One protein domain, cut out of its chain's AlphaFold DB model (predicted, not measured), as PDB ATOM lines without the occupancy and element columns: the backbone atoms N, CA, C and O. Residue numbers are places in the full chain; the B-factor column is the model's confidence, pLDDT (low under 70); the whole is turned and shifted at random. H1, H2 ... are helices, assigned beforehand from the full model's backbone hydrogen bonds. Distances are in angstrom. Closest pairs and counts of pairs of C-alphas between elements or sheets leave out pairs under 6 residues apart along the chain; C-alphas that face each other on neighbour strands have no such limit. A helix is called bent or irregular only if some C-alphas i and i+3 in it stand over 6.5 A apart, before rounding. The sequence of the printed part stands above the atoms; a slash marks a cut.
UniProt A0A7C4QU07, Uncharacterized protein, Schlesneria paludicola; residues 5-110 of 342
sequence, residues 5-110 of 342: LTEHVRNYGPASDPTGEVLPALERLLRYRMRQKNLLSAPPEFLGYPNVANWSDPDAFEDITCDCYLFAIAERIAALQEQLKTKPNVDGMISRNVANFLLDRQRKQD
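What this domain is: This is residues 5 to 110 of the 342 residues of an uncharacterized protein of Schlesneria paludicola (UniProt A0A7C4QU07). Three helices, H2, H4 and H6, touch one another at wide angles and make a crossed core, with H1 and H5 at one end of the elongated body and the short H3 at the other. H6 is the longest helix, and H3 packs on its residues 102 to 109. The printed part has 106 residues with six named helices, H1 to H6 in order along the chain, and no named strand; the class is all helix. The whole is compact, with a radius of gyration of the C-alphas of 14.1 A, and the C-alphas span 41 by 26 by 19 A.

Where its parts are: H1 takes residues 5 to 10, starting at C-alpha 5 at (116.914, 149.385, 119.709), and is 8.6 A long. H2, residues 22 to 36, is 21.4 A long. H3 is residues 44 to 47, 5.6 A from first to last C-alpha. H4, residues 62 to 72, begins at C-alpha 62 at (124.720, 135.218, 125.858) and is 15.2 A long. H5, residues 74 to 84, is 15.1 A long and irregular: C-alphas 75 and 78 are 8.1 A apart. H6, residues 91 to 109, is 26.7 A long and ends at C-alpha 109 at (111.387, 128.083, 136.027).

How they stand to each other: H2 and H6 are the hubs, touching three helices each. H1 touches H2, through residues 22 to 26 of H2 alone, at a steep tilt of 48 degrees, opposite ways; the closest C-alphas, of Leu 5 and Val 22, are 6.0 A apart. H1 also touches H5 about perpendicular, at 75 degrees, with the C-alphas of Arg 10 and Gln 81 closest at 6.1 A. H2 touches H4 about perpendicular, at 90 degrees; the closest C-alphas, of Glu 27 and Thr 65, are 5.7 A apart. Residues 29 to 34 of H2 touch residues 95 to 102 of H6 at a steep tilt of 63 degrees, the same way, closest at the C-alphas of Arg 33 and Ala 99, 6.4 A. H3 touches H6, with the C-alphas of Leu 47 and Arg 105 closest at 5.1 A. H4 touches residues 94 to 101 of H6 at a steep tilt of 65 degrees, opposite ways, with the C-alphas of Ala 72 and Asn 97 closest at 4.8 A. H4 and H5 meet only through their link. H5 and H6 are close but not clearly touching, their closest C-alphas, of Leu 80 and Met 93, being 7.7 A apart. Among the pairs that are apart are H2 and H5. In H1, H2, H4 and H6 every O i to N i+4 pair is within hydrogen-bond range, in H5 5 of 7 are, and H3 is too short for such a pair.

The domain as a whole: The two C-alphas farthest apart, of Ala 53 and Thr 86, are 43.3 A apart. The links H1 to H2 and H3 to H4 are long, and H4 to H5 is tight. The printed part has no cut, and no printed residue is under 70 in pLDDT.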
ATOM      1  N   LEU A   5     118.042 150.324 119.726       96.94
ATOM      2  CA  LEU A   5     116.914 149.385 119.709       96.94
ATOM      3  C   LEU A   5     115.730 149.922 118.892       96.94
ATOM      4  O   LEU A   5     115.098 149.174 118.149       96.94
ATOM      5  N   THR A   6     115.436 151.222 118.997       97.12
ATOM      6  CA  THR A   6     114.392 151.864 118.184       97.12
ATOM      7  C   THR A   6     114.770 151.879 116.698       97.12
ATOM      8  O   THR A   6     113.914 151.585 115.863       97.12
ATOM      9  N   GLU A   7     116.025 152.184 116.355       96.88
ATOM     10  CA  GLU A   7     116.501 152.134 114.962       96.88
ATOM     11  C   GLU A   7     116.469 150.718 114.390       96.88
ATOM     12  O   GLU A   7     116.023 150.523 113.260       96.88
ATOM     13  N   HIS A   8     116.869 149.722 115.181       97.19
ATOM     14  CA  HIS A   8     116.809 148.325 114.775       97.19
ATOM     15  C   HIS A   8     115.378 147.884 114.449       97.19
ATOM     16  O   HIS A   8     115.140 147.298 113.398       97.19
ATOM     17  N   VAL A   9     114.403 148.218 115.304       97.25
ATOM     18  CA  VAL A   9     112.987 147.919 115.030       97.25
ATOM     19  C   VAL A   9     112.509 148.624 113.759       97.25
ATOM     20  O   VAL A   9     111.803 148.024 112.945       97.25
ATOM     21  N   ARG A  10     112.885 149.897 113.573       96.88
ATOM     22  CA  ARG A  10     112.480 150.682 112.401       96.88
ATOM     23  C   ARG A  10     112.975 150.058 111.098       96.88
ATOM     24  O   ARG A  10     112.213 149.997 110.140       96.88
ATOM     25  N   ASN A  11     114.218 149.588 111.091       95.94
ATOM     26  CA  ASN A  11     114.909 149.097 109.899       95.94
ATOM     27  C   ASN A  11     115.022 147.563 109.865       95.94
ATOM     28  O   ASN A  11     115.902 147.030 109.192       95.94
ATOM     29  N   TYR A  12     114.175 146.851 110.616       96.25
ATOM     30  CA  TYR A  12     114.272 145.402 110.780       96.25
ATOM     31  C   TYR A  12     114.217 144.645 109.444       96.25
ATOM     32  O   TYR A  12     113.313 144.860 108.636       96.25
ATOM     33  N   GLY A  13     115.173 143.737 109.232       91.69
ATOM     34  CA  GLY A  13     115.381 142.976 108.001       91.69
ATOM     35  C   GLY A  13     116.755 142.281 108.001       91.69
ATOM     36  O   GLY A  13     117.458 142.339 109.003       91.69
ATOM     37  N   PRO A  14     117.190 141.656 106.892       83.88
ATOM     38  CA  PRO A  14     118.436 140.874 106.843       83.88
ATOM     39  C   PRO A  14     119.731 141.636 107.191       83.88
ATOM     40  O   PRO A  14     120.750 141.012 107.454       83.88
ATOM     41  N   ALA A  15     119.703 142.972 107.181       84.50
ATOM     42  CA  ALA A  15     120.850 143.842 107.448       84.50
ATOM     43  C   ALA A  15     120.594 144.838 108.599       84.50
ATOM     44  O   ALA A  15     121.181 145.918 108.628       84.50
ATOM     45  N   SER A  16     119.677 144.523 109.521       83.94
ATOM     46  CA  SER A  16     119.169 145.474 110.520       83.94
ATOM     47  C   SER A  16     120.065 145.720 111.742       83.94
ATOM     48  O   SER A  16     119.704 146.543 112.583       83.94
ATOM     49  N   ASP A  17     121.219 145.058 111.855       90.75
ATOM     50  CA  ASP A  17     122.232 145.335 112.888       90.75
ATOM     51  C   ASP A  17     123.662 145.291 112.313       90.75
ATOM     52  O   ASP A  17     124.434 144.379 112.605       90.75
ATOM     53  N   PRO A  18     124.040 146.259 111.459       84.12
ATOM     54  CA  PRO A  18     125.355 146.259 110.817       84.12
ATOM     55  C   PRO A  18     126.507 146.485 111.808       84.12
ATOM     56  O   PRO A  18     127.657 146.208 111.478       84.12
ATOM     57  N   THR A  19     126.217 147.017 112.997       89.81
ATOM     58  CA  THR A  19     127.215 147.336 114.026       89.81
ATOM     59  C   THR A  19     127.329 146.266 115.110       89.81
ATOM     60  O   THR A  19     128.266 146.330 115.898       89.81
ATOM     61  N   GLY A  20     126.391 145.315 115.186       92.88
ATOM     62  CA  GLY A  20     126.327 144.343 116.282       92.88
ATOM     63  C   GLY A  20     126.000 144.979 117.642       92.88
ATOM     64  O   GLY A  20     126.396 144.458 118.681       92.88
ATOM     65  N   GLU A  21     125.327 146.135 117.661       96.19
ATOM     66  CA  GLU A  21     125.095 146.925 118.889       96.19
ATOM     67  C   GLU A  21     123.758 146.580 119.566       96.19
ATOM     68  O   GLU A  21     123.509 146.987 120.708       96.19
ATOM     69  N   VAL A  22     122.884 145.824 118.893       96.19
ATOM     70  CA  VAL A  22     121.533 145.527 119.390       96.19
ATOM     71  C   VAL A  22     121.578 144.610 120.603       96.19
ATOM     72  O   VAL A  22     120.963 144.937 121.622       96.19
ATOM     73  N   LEU A  23     122.322 143.502 120.532       96.06
ATOM     74  CA  LEU A  23     122.433 142.564 121.653       96.06
ATOM     75  C   LEU A  23     123.119 143.206 122.871       96.06
ATOM     76  O   LEU A  23     122.518 143.164 123.945       96.06
ATOM     77  N   PRO A  24     124.256 143.925 122.750       96.25
ATOM     78  CA  PRO A  24     124.829 144.668 123.877       96.25
ATOM     79  C   PRO A  24     123.876 145.709 124.481       96.25
ATOM     80  O   PRO A  24     123.828 145.897 125.701       96.25
ATOM     81  N   ALA A  25     123.094 146.414 123.654       96.44
ATOM     82  CA  ALA A  25     122.093 147.360 124.147       96.44
ATOM     83  C   ALA A  25     120.962 146.660 124.913       96.44
ATOM     84  O   ALA A  25     120.526 147.160 125.958       96.44
ATOM     85  N   LEU A  26     120.511 145.504 124.423       97.69
ATOM     86  CA  LEU A  26     119.497 144.691 125.082       97.69
ATOM     87  C   LEU A  26     120.019 144.072 126.383       97.69
ATOM     88  O   LEU A  26     119.316 144.132 127.390       97.69
ATOM     89  N   GLU A  27     121.252 143.569 126.406       97.38
ATOM     90  CA  GLU A  27     121.900 143.021 127.599       97.38
ATOM     91  C   GLU A  27     121.975 144.071 128.716       97.38
ATOM     92  O   GLU A  27     121.582 143.813 129.855       97.38
ATOM     93  N   ARG A  28     122.401 145.306 128.399       97.12
ATOM     94  CA  ARG A  28     122.417 146.416 129.373       97.12
ATOM     95  C   ARG A  28     121.033 146.658 129.975       97.12
ATOM     96  O   ARG A  28     120.902 146.850 131.189       97.12
ATOM     97  N   LEU A  29     119.997 146.639 129.136       96.94
ATOM     98  CA  LEU A  29     118.610 146.803 129.563       96.94
ATOM     99  C   LEU A  29     118.131 145.617 130.418       96.94
ATOM    100  O   LEU A  29     117.484 145.827 131.448       96.94
ATOM    101  N   LEU A  30     118.478 144.391 130.031       97.25
ATOM    102  CA  LEU A  30     118.171 143.161 130.755       97.25
ATOM    103  C   LEU A  30     118.826 143.161 132.143       97.25
ATOM    104  O   LEU A  30     118.116 143.035 133.141       97.25
ATOM    105  N   ARG A  31     120.137 143.426 132.237       96.38
ATOM    106  CA  ARG A  31     120.876 143.556 133.507       96.38
ATOM    107  C   ARG A  31     120.262 144.612 134.418       96.38
ATOM    108  O   ARG A  31     120.103 144.380 135.618       96.38
ATOM    109  N   TYR A  32     119.878 145.763 133.862       92.25
ATOM    110  CA  TYR A  32     119.175 146.798 134.619       92.25
ATOM    111  C   TYR A  32     117.861 146.267 135.211       92.25
ATOM    112  O   TYR A  32     117.615 146.422 136.409       92.25
ATOM    113  N   ARG A  33     117.034 145.587 134.403       93.25
ATOM    114  CA  ARG A  33     115.766 144.997 134.860       93.25
ATOM    115  C   ARG A  33     115.965 143.876 135.881       93.25
ATOM    116  O   ARG A  33     115.213 143.822 136.855       93.25
ATOM    117  N   MET A  34     116.978 143.031 135.706       94.44
ATOM    118  CA  MET A  34     117.340 141.987 136.667       94.44
ATOM    119  C   MET A  34     117.780 142.586 138.002       94.44
ATOM    120  O   MET A  34     117.316 142.138 139.048       94.44
ATOM    121  N   ARG A  35     118.590 143.653 137.989       89.75
ATOM    122  CA  ARG A  35     119.002 144.364 139.210       89.75
ATOM    123  C   ARG A  35     117.805 144.912 139.983       89.75
ATOM    124  O   ARG A  35     117.723 144.711 141.188       89.75
ATOM    125  N   GLN A  36     116.845 145.539 139.299       83.31
ATOM    126  CA  GLN A  36     115.622 146.053 139.940       83.31
ATOM    127  C   GLN A  36     114.803 144.960 140.649       83.31
ATOM    128  O   GLN A  36     114.068 145.251 141.593       83.31
ATOM    129  N   LYS A  37     114.925 143.711 140.189       85.50
ATOM    130  CA  LYS A  37     114.233 142.533 140.722       85.50
ATOM    131  C   LYS A  37     115.101 141.681 141.658       85.50
ATOM    132  O   LYS A  37     114.631 140.635 142.081       85.50
ATOM    133  N   ASN A  38     116.332 142.106 141.963       85.75
ATOM    134  CA  ASN A  38     117.324 141.312 142.698       85.75
ATOM    135  C   ASN A  38     117.591 139.929 142.067       85.75
ATOM    136  O   ASN A  38     117.839 138.960 142.767       85.75
ATOM    137  N   LEU A  39     117.513 139.822 140.736       91.19
ATOM    138  CA  LEU A  39     117.758 138.560 140.027       91.19
ATOM    139  C   LEU A  39     119.237 138.316 139.735       91.19
ATOM    140  O   LEU A  39     119.616 137.184 139.485       91.19
ATOM    141  N   LEU A  40     120.076 139.354 139.788       93.94
ATOM    142  CA  LEU A  40     121.523 139.209 139.580       93.94
ATOM    143  C   LEU A  40     122.227 138.473 140.730       93.94
ATOM    144  O   LEU A  40     123.327 137.973 140.538       93.94
ATOM    145  N   SER A  41     121.617 138.436 141.915       90.00
ATOM    146  CA  SER A  41     122.091 137.676 143.077       90.00
ATOM    147  C   SER A  41     121.432 136.300 143.190       90.00
ATOM    148  O   SER A  41     121.861 135.485 144.000       90.00
ATOM    149  N   ALA A  42     120.394 136.035 142.389       90.12
ATOM    150  CA  ALA A  42     119.720 134.749 142.354       90.12
ATOM    151  C   ALA A  42     120.482 133.762 141.451       90.12
ATOM    152  O   ALA A  42     121.050 134.188 140.440       90.12
ATOM    153  N   PRO A  43     120.454 132.452 141.760       93.00
ATOM    154  CA  PRO A  43     120.987 131.420 140.877       93.00
ATOM    155  C   PRO A  43     120.386 131.506 139.460       93.00
ATOM    156  O   PRO A  43     119.166 131.663 139.332       93.00
ATOM    157  N   PRO A  44     121.194 131.380 138.389       95.25
ATOM    158  CA  PRO A  44     120.693 131.417 137.013       95.25
ATOM    159  C   PRO A  44     119.646 130.348 136.673       95.25
ATOM    160  O   PRO A  44     118.757 130.589 135.850       95.25
ATOM    161  N   GLU A  45     119.675 129.205 137.365       92.62
ATOM    162  CA  GLU A  45     118.650 128.156 137.275       92.62
ATOM    163  C   GLU A  45     117.223 128.680 137.519       92.62
ATOM    164  O   GLU A  45     116.293 128.211 136.871       92.62
ATOM    165  N   PHE A  46     117.030 129.724 138.337       90.81
ATOM    166  CA  PHE A  46     115.699 130.306 138.589       90.81
ATOM    167  C   PHE A  46     115.110 131.034 137.372       90.81
ATOM    168  O   PHE A  46     113.935 131.403 137.376       90.81
ATOM    169  N   LEU A  47     115.919 131.279 136.339       93.88
ATOM    170  CA  LEU A  47     115.475 131.794 135.044       93.88
ATOM    171  C   LEU A  47     115.581 130.747 133.926       93.88
ATOM    172  O   LEU A  47     115.280 131.074 132.779       93.88
ATOM    173  N   GLY A  48     115.939 129.500 134.252       91.94
ATOM    174  CA  GLY A  48     116.044 128.395 133.296       91.94
ATOM    175  C   GLY A  48     117.405 128.269 132.619       91.94
ATOM    176  O   GLY A  48     117.476 127.715 131.528       91.94
ATOM    177  N   TYR A  49     118.475 128.770 133.246       92.56
ATOM    178  CA  TYR A  49     119.845 128.681 132.721       92.56
ATOM    179  C   TYR A  49     120.754 127.872 133.669       92.56
ATOM    180  O   TYR A  49     121.689 128.430 134.236       92.56
ATOM    181  N   PRO A  50     120.498 126.564 133.889       90.25
ATOM    182  CA  PRO A  50     121.217 125.761 134.890       90.25
ATOM    183  C   PRO A  50     122.702 125.529 134.562       90.25
ATOM    184  O   PRO A  50     123.479 125.202 135.452       90.25
ATOM    185  N   ASN A  51     123.106 125.710 133.301       89.94
ATOM    186  CA  ASN A  51     124.502 125.579 132.872       89.94
ATOM    187  C   ASN A  51     125.346 126.828 133.183       89.94
ATOM    188  O   ASN A  51     126.565 126.793 133.038       89.94
ATOM    189  N   VAL A  52     124.711 127.924 133.606       94.00
ATOM    190  CA  VAL A  52     125.389 129.154 134.014       94.00
ATOM    191  C   VAL A  52     125.575 129.112 135.527       94.00
ATOM    192  O   VAL A  52     124.600 129.087 136.278       94.00
ATOM    193  N   ALA A  53     126.826 129.114 135.989       92.25
ATOM    194  CA  ALA A  53     127.121 129.030 137.417       92.25
ATOM    195  C   ALA A  53     126.722 130.321 138.146       92.25
ATOM    196  O   ALA A  53     126.111 130.278 139.216       92.25
ATOM    197  N   ASN A  54     127.063 131.481 137.575       95.62
ATOM    198  CA  ASN A  54     126.725 132.778 138.151       95.62
ATOM    199  C   ASN A  54     126.577 133.875 137.079       95.62
ATOM    200  O   ASN A  54     127.160 133.816 136.004       95.62
ATOM    201  N   TRP A  55     125.834 134.940 137.394       95.75
ATOM    202  CA  TRP A  55     125.619 136.074 136.480       95.75
ATOM    203  C   TRP A  55     126.845 136.985 136.273       95.75
ATOM    204  O   TRP A  55     126.772 137.943 135.494       95.75
ATOM    205  N   SER A  56     127.939 136.753 137.002       94.75
ATOM    206  CA  SER A  56     129.207 137.465 136.812       94.75
ATOM    207  C   SER A  56     130.148 136.787 135.819       94.75
ATOM    208  O   SER A  56     131.139 137.417 135.447       94.75
ATOM    209  N   ASP A  57     129.844 135.570 135.359       94.06
ATOM    210  CA  ASP A  57     130.649 134.905 134.338       94.06
ATOM    211  C   ASP A  57     130.576 135.702 133.018       94.06
ATOM    212  O   ASP A  57     129.506 136.232 132.686       94.06
ATOM    213  N   PRO A  58     131.687 135.818 132.260       88.00
ATOM    214  CA  PRO A  58     131.744 136.633 131.043       88.00
ATOM    215  C   PRO A  58     130.644 136.309 130.026       88.00
ATOM    216  O   PRO A  58     130.066 137.227 129.447       88.00
ATOM    217  N   ASP A  59     130.294 135.029 129.905       91.00
ATOM    218  CA  ASP A  59     129.363 134.519 128.893       91.00
ATOM    219  C   ASP A  59     127.972 134.194 129.474       91.00
ATOM    220  O   ASP A  59     127.077 133.737 128.767       91.00
ATOM    221  N   ALA A  60     127.732 134.492 130.761       93.38
ATOM    222  CA  ALA A  60     126.469 134.190 131.451       93.38
ATOM    223  C   ALA A  60     125.231 134.808 130.786       93.38
ATOM    224  O   ALA A  60     124.104 134.379 131.034       93.38
ATOM    225  N   PHE A  61     125.429 135.872 130.007       96.81
ATOM    226  CA  PHE A  61     124.354 136.654 129.415       96.81
ATOM    227  C   PHE A  61     124.063 136.322 127.954       96.81
ATOM    228  O   PHE A  61     123.067 136.838 127.444       96.81
ATOM    229  N   GLU A  62     124.869 135.491 127.292       93.56
ATOM    230  CA  GLU A  62     124.720 135.218 125.858       93.56
ATOM    231  C   GLU A  62     123.346 134.596 125.554       93.56
ATOM    232  O   GLU A  62     122.509 135.228 124.898       93.56
ATOM    233  N   ASP A  63     123.057 133.435 126.147       91.31
ATOM    234  CA  ASP A  63     121.806 132.696 125.928       91.31
ATOM    235  C   ASP A  63     120.567 133.503 126.341       91.31
ATOM    236  O   ASP A  63     119.609 133.650 125.576       91.31
ATOM    237  N   ILE A  64     120.580 134.093 127.542       97.06
ATOM    238  CA  ILE A  64     119.429 134.853 128.048       97.06
ATOM    239  C   ILE A  64     119.179 136.131 127.244       97.06
ATOM    240  O   ILE A  64     118.028 136.555 127.113       97.06
ATOM    241  N   THR A  65     120.217 136.757 126.685       97.69
ATOM    242  CA  THR A  65     120.049 137.949 125.841       97.69
ATOM    243  C   THR A  65     119.446 137.575 124.493       97.69
ATOM    244  O   THR A  65     118.534 138.271 124.042       97.69
ATOM    245  N   CYS A  66     119.875 136.463 123.890       95.25
ATOM    246  CA  CYS A  66     119.277 135.916 122.670       95.25
ATOM    247  C   CYS A  66     117.797 135.554 122.872       95.25
ATOM    248  O   CYS A  66     116.932 136.017 122.126       95.25
ATOM    249  N   ASP A  67     117.475 134.830 123.943       94.94
ATOM    250  CA  ASP A  67     116.092 134.499 124.296       94.94
ATOM    251  C   ASP A  67     115.247 135.751 124.563       94.94
ATOM    252  O   ASP A  67     114.085 135.852 124.152       94.94
ATOM    253  N   CYS A  68     115.831 136.737 125.248       97.88
ATOM    254  CA  CYS A  68     115.175 138.010 125.502       97.88
ATOM    255  C   CYS A  68     114.912 138.770 124.199       97.88
ATOM    256  O   CYS A  68     113.855 139.386 124.061       97.88
ATOM    257  N   TYR A  69     115.834 138.718 123.236       97.75
ATOM    258  CA  TYR A  69     115.674 139.341 121.926       97.75
ATOM    259  C   TYR A  69     114.496 138.734 121.164       97.75
ATOM    260  O   TYR A  69     113.629 139.482 120.693       97.75
ATOM    261  N   LEU A  70     114.426 137.400 121.110       94.94
ATOM    262  CA  LEU A  70     113.333 136.680 120.460       94.94
ATOM    263  C   LEU A  70     111.980 137.093 121.056       94.94
ATOM    264  O   LEU A  70     111.117 137.602 120.339       94.94
ATOM    265  N   PHE A  71     111.850 137.021 122.383       96.44
ATOM    266  CA  PHE A  71     110.607 137.334 123.093       96.44
ATOM    267  C   PHE A  71     110.216 138.823 123.042       96.44
ATOM    268  O   PHE A  71     109.038 139.193 122.924       96.44
ATOM    269  N   ALA A  72     111.186 139.720 123.246       97.12
ATOM    270  CA  ALA A  72     110.910 141.134 123.486       97.12
ATOM    271  C   ALA A  72     110.837 141.970 122.206       97.12
ATOM    272  O   ALA A  72     110.145 142.999 122.209       97.12
ATOM    273  N   ILE A  73     111.539 141.539 121.151       97.12
ATOM    274  CA  ILE A  73     111.694 142.266 119.890       97.12
ATOM    275  C   ILE A  73     111.208 141.421 118.709       97.12
ATOM    276  O   ILE A  73     110.240 141.834 118.072       97.12
ATOM    277  N   ALA A  74     111.830 140.271 118.421       95.50
ATOM    278  CA  ALA A  74     111.617 139.551 117.157       95.50
ATOM    279  C   ALA A  74     110.162 139.078 116.982       95.50
ATOM    280  O   ALA A  74     109.510 139.437 116.002       95.50
ATOM    281  N   GLU A  75     109.597 138.389 117.978       95.25
ATOM    282  CA  GLU A  75     108.194 137.935 117.984       95.25
ATOM    283  C   GLU A  75     107.181 139.092 117.945       95.25
ATOM    284  O   GLU A  75     105.998 138.910 117.656       95.25
ATOM    285  N   ARG A  76     107.624 140.314 118.259       97.19
ATOM    286  CA  ARG A  76     106.776 141.506 118.397       97.19
ATOM    287  C   ARG A  76     107.068 142.557 117.337       97.19
ATOM    288  O   ARG A  76     106.557 143.675 117.447       97.19
ATOM    289  N   ILE A  77     107.862 142.220 116.322       97.88
ATOM    290  CA  ILE A  77     108.432 143.216 115.422       97.88
ATOM    291  C   ILE A  77     107.360 144.012 114.678       97.88
ATOM    292  O   ILE A  77     107.389 145.242 114.704       97.88
ATOM    293  N   ALA A  78     106.348 143.334 114.130       97.44
ATOM    294  CA  ALA A  78     105.256 143.977 113.404       97.44
ATOM    295  C   ALA A  78     104.476 144.959 114.295       97.44
ATOM    296  O   ALA A  78     104.189 146.087 113.896       97.44
ATOM    297  N   ALA A  79     104.189 144.568 115.541       97.75
ATOM    298  CA  ALA A  79     103.483 145.419 116.494       97.75
ATOM    299  C   ALA A  79     104.321 146.636 116.920       97.75
ATOM    300  O   ALA A  79     103.783 147.731 117.081       97.75
ATOM    301  N   LEU A  80     105.634 146.471 117.102       98.00
ATOM    302  CA  LEU A  80     106.535 147.577 117.434       98.00
ATOM    303  C   LEU A  80     106.693 148.548 116.251       98.00
ATOM    304  O   LEU A  80     106.637 149.762 116.451       98.00
ATOM    305  N   GLN A  81     106.810 148.040 115.023       98.12
ATOM    306  CA  GLN A  81     106.845 148.859 113.806       98.12
ATOM    307  C   GLN A  81     105.548 149.648 113.604       98.12
ATOM    308  O   GLN A  81     105.598 150.833 113.274       98.12
ATOM    309  N   GLU A  82     104.389 149.042 113.874       98.00
ATOM    310  CA  GLU A  82     103.103 149.746 113.830       98.00
ATOM    311  C   GLU A  82     103.074 150.933 114.804       98.00
ATOM    312  O   GLU A  82     102.625 152.028 114.469       98.00
ATOM    313  N   GLN A  83     103.634 150.763 116.003       98.06
ATOM    314  CA  GLN A  83     103.712 151.842 116.989       98.06
ATOM    315  C   GLN A  83     104.645 152.973 116.548       98.06
ATOM    316  O   GLN A  83     104.353 154.134 116.834       98.06
ATOM    317  N   LEU A  84     105.716 152.680 115.804       98.00
ATOM    318  CA  LEU A  84     106.609 153.704 115.248       98.00
ATOM    319  C   LEU A  84     105.953 154.583 114.176       98.00
ATOM    320  O   LEU A  84     106.454 155.672 113.907       98.00
ATOM    321  N   LYS A  85     104.811 154.177 113.605       97.88
ATOM    322  CA  LYS A  85     104.033 155.045 112.704       97.88
ATOM    323  C   LYS A  85     103.387 156.224 113.437       97.88
ATOM    324  O   LYS A  85     103.090 157.240 112.821       97.88
ATOM    325  N   THR A  86     103.155 156.090 114.745       97.75
ATOM    326  CA  THR A  86     102.443 157.087 115.571       97.75
ATOM    327  C   THR A  86     103.298 157.663 116.698       97.75
ATOM    328  O   THR A  86     102.966 158.716 117.242       97.75
ATOM    329  N   LYS A  87     104.401 157.001 117.068       97.31
ATOM    330  CA  LYS A  87     105.289 157.394 118.168       97.31
ATOM    331  C   LYS A  87     106.727 157.567 117.683       97.31
ATOM    332  O   LYS A  87     107.192 156.784 116.863       97.31
ATOM    333  N   PRO A  88     107.484 158.518 118.259       97.00
ATOM    334  CA  PRO A  88     108.865 158.765 117.847       97.00
ATOM    335  C   PRO A  88     109.855 157.653 118.256       97.00
ATOM    336  O   PRO A  88     110.941 157.576 117.687       97.00
ATOM    337  N   ASN A  89     109.523 156.816 119.247       97.44
ATOM    338  CA  ASN A  89     110.350 155.693 119.710       97.44
ATOM    339  C   ASN A  89     109.501 154.578 120.348       97.44
ATOM    340  O   ASN A  89     108.337 154.797 120.698       97.44
ATOM    341  N   VAL A  90     110.105 153.397 120.525       98.12
ATOM    342  CA  VAL A  90     109.475 152.208 121.142       98.12
ATOM    343  C   VAL A  90     110.241 151.659 122.351       98.12
ATOM    344  O   VAL A  90     109.881 150.610 122.884       98.12
ATOM    345  N   ASP A  91     111.245 152.380 122.857       96.31
ATOM    346  CA  ASP A  91     112.109 151.922 123.959       96.31
ATOM    347  C   ASP A  91     111.315 151.549 125.215       96.31
ATOM    348  O   ASP A  91     111.580 150.533 125.858       96.31
ATOM    349  N   GLY A  92     110.281 152.329 125.544       95.00
ATOM    350  CA  GLY A  92     109.397 152.033 126.672       95.00
ATOM    351  C   GLY A  92     108.607 150.729 126.504       95.00
ATOM    352  O   GLY A  92     108.317 150.055 127.493       95.00
ATOM    353  N   MET A  93     108.277 150.348 125.265       97.44
ATOM    354  CA  MET A  93     107.609 149.081 124.959       97.44
ATOM    355  C   MET A  93     108.584 147.911 125.027       97.44
ATOM    356  O   MET A  93     108.278 146.930 125.697       97.44
ATOM    357  N   ILE A  94     109.773 148.043 124.435       97.75
ATOM    358  CA  ILE A  94     110.829 147.022 124.524       97.75
ATOM    359  C   ILE A  94     111.191 146.782 125.992       97.75
ATOM    360  O   ILE A  94     111.149 145.658 126.473       97.75
ATOM    361  N   SER A  95     111.415 147.849 126.757       96.06
ATOM    362  CA  SER A  95     111.714 147.781 128.190       96.06
ATOM    363  C   SER A  95     110.616 147.103 129.016       96.06
ATOM    364  O   SER A  95     110.911 146.427 130.007       96.06
ATOM    365  N   ARG A  96     109.346 147.261 128.619       95.44
ATOM    366  CA  ARG A  96     108.218 146.525 129.206       95.44
ATOM    367  C   ARG A  96     108.242 145.054 128.797       95.44
ATOM    368  O   ARG A  96     108.034 144.204 129.657       95.44
ATOM    369  N   ASN A  97     108.520 144.750 127.533       97.19
ATOM    370  CA  ASN A  97     108.610 143.377 127.048       97.19
ATOM    371  C   ASN A  97     109.760 142.612 127.724       97.19
ATOM    372  O   ASN A  97     109.540 141.489 128.150       97.19
ATOM    373  N   VAL A  98     110.924 143.236 127.942       97.62
ATOM    374  CA  VAL A  98     112.035 142.660 128.729       97.62
ATOM    375  C   VAL A  98     111.601 142.361 130.169       97.62
ATOM    376  O   VAL A  98     111.918 141.314 130.728       97.62
ATOM    377  N   ALA A  99     110.834 143.260 130.794       94.25
ATOM    378  CA  ALA A  99     110.306 143.008 132.134       94.25
ATOM    379  C   ALA A  99     109.304 141.837 132.159       94.25
ATOM    380  O   ALA A  99     109.281 141.090 133.138       94.25
ATOM    381  N   ASN A 100     108.501 141.683 131.101       94.81
ATOM    382  CA  ASN A 100     107.580 140.560 130.930       94.81
ATOM    383  C   ASN A 100     108.323 139.249 130.649       94.81
ATOM    384  O   ASN A 100     107.935 138.233 131.205       94.81
ATOM    385  N   PHE A 101     109.401 139.282 129.862       97.25
ATOM    386  CA  PHE A 101     110.277 138.137 129.610       97.25
ATOM    387  C   PHE A 101     110.812 137.561 130.922       97.25
ATOM    388  O   PHE A 101     110.615 136.387 131.214       97.25
ATOM    389  N   LEU A 102     111.412 138.410 131.765       96.31
ATOM    390  CA  LEU A 102     111.911 137.985 133.075       96.31
ATOM    391  C   LEU A 102     110.793 137.410 133.951       96.31
ATOM    392  O   LEU A 102     111.003 136.422 134.640       96.31
ATOM    393  N   LEU A 103     109.608 138.025 133.933       92.75
ATOM    394  CA  LEU A 103     108.462 137.539 134.701       92.75
ATOM    395  C   LEU A 103     107.997 136.156 134.228       92.75
ATOM    396  O   LEU A 103     107.713 135.303 135.062       92.75
ATOM    397  N   ASP A 104     107.922 135.947 132.914       91.81
ATOM    398  CA  ASP A 104     107.536 134.673 132.307       91.81
ATOM    399  C   ASP A 104     108.560 133.577 132.619       91.81
ATOM    400  O   ASP A 104     108.179 132.494 133.057       91.81
ATOM    401  N   ARG A 105     109.860 133.889 132.515       94.19
ATOM    402  CA  ARG A 105     110.941 132.977 132.912       94.19
ATOM    403  C   ARG A 105     110.848 132.593 134.383       94.19
ATOM    404  O   ARG A 105     110.843 131.406 134.679       94.19
ATOM    405  N   GLN A 106     110.686 133.561 135.288       92.00
ATOM    406  CA  GLN A 106     110.504 133.272 136.717       92.00
ATOM    407  C   GLN A 106     109.279 132.391 136.972       92.00
ATOM    408  O   GLN A 106     109.362 131.446 137.743       92.00
ATOM    409  N   ARG A 107     108.143 132.677 136.323       90.44
ATOM    410  CA  ARG A 107     106.921 131.881 136.489       90.44
ATOM    411  C   ARG A 107     107.121 130.431 136.047       90.44
ATOM    412  O   ARG A 107     106.650 129.534 136.735       90.44
ATOM    413  N   LYS A 108     107.809 130.217 134.924       85.06
ATOM    414  CA  LYS A 108     108.038 128.884 134.352       85.06
ATOM    415  C   LYS A 108     109.100 128.086 135.105       85.06
ATOM    416  O   LYS A 108     108.944 126.887 135.275       85.06
ATOM    417  N   GLN A 109     110.177 128.744 135.522       91.75
ATOM    418  CA  GLN A 109     111.387 128.083 136.027       91.75
ATOM    419  C   GLN A 109     111.453 128.065 137.561       91.75
ATOM    420  O   GLN A 109     112.098 127.205 138.147       91.75
ATOM    421  N   ASP A 110     110.744 128.979 138.225       91.38
ATOM    422  CA  ASP A 110     110.596 129.045 139.681       91.38
ATOM    423  C   ASP A 110     109.130 129.366 140.055       91.38
ATOM    424  O   ASP A 110     108.833 130.421 140.634       91.38
TER     425      ASP A 110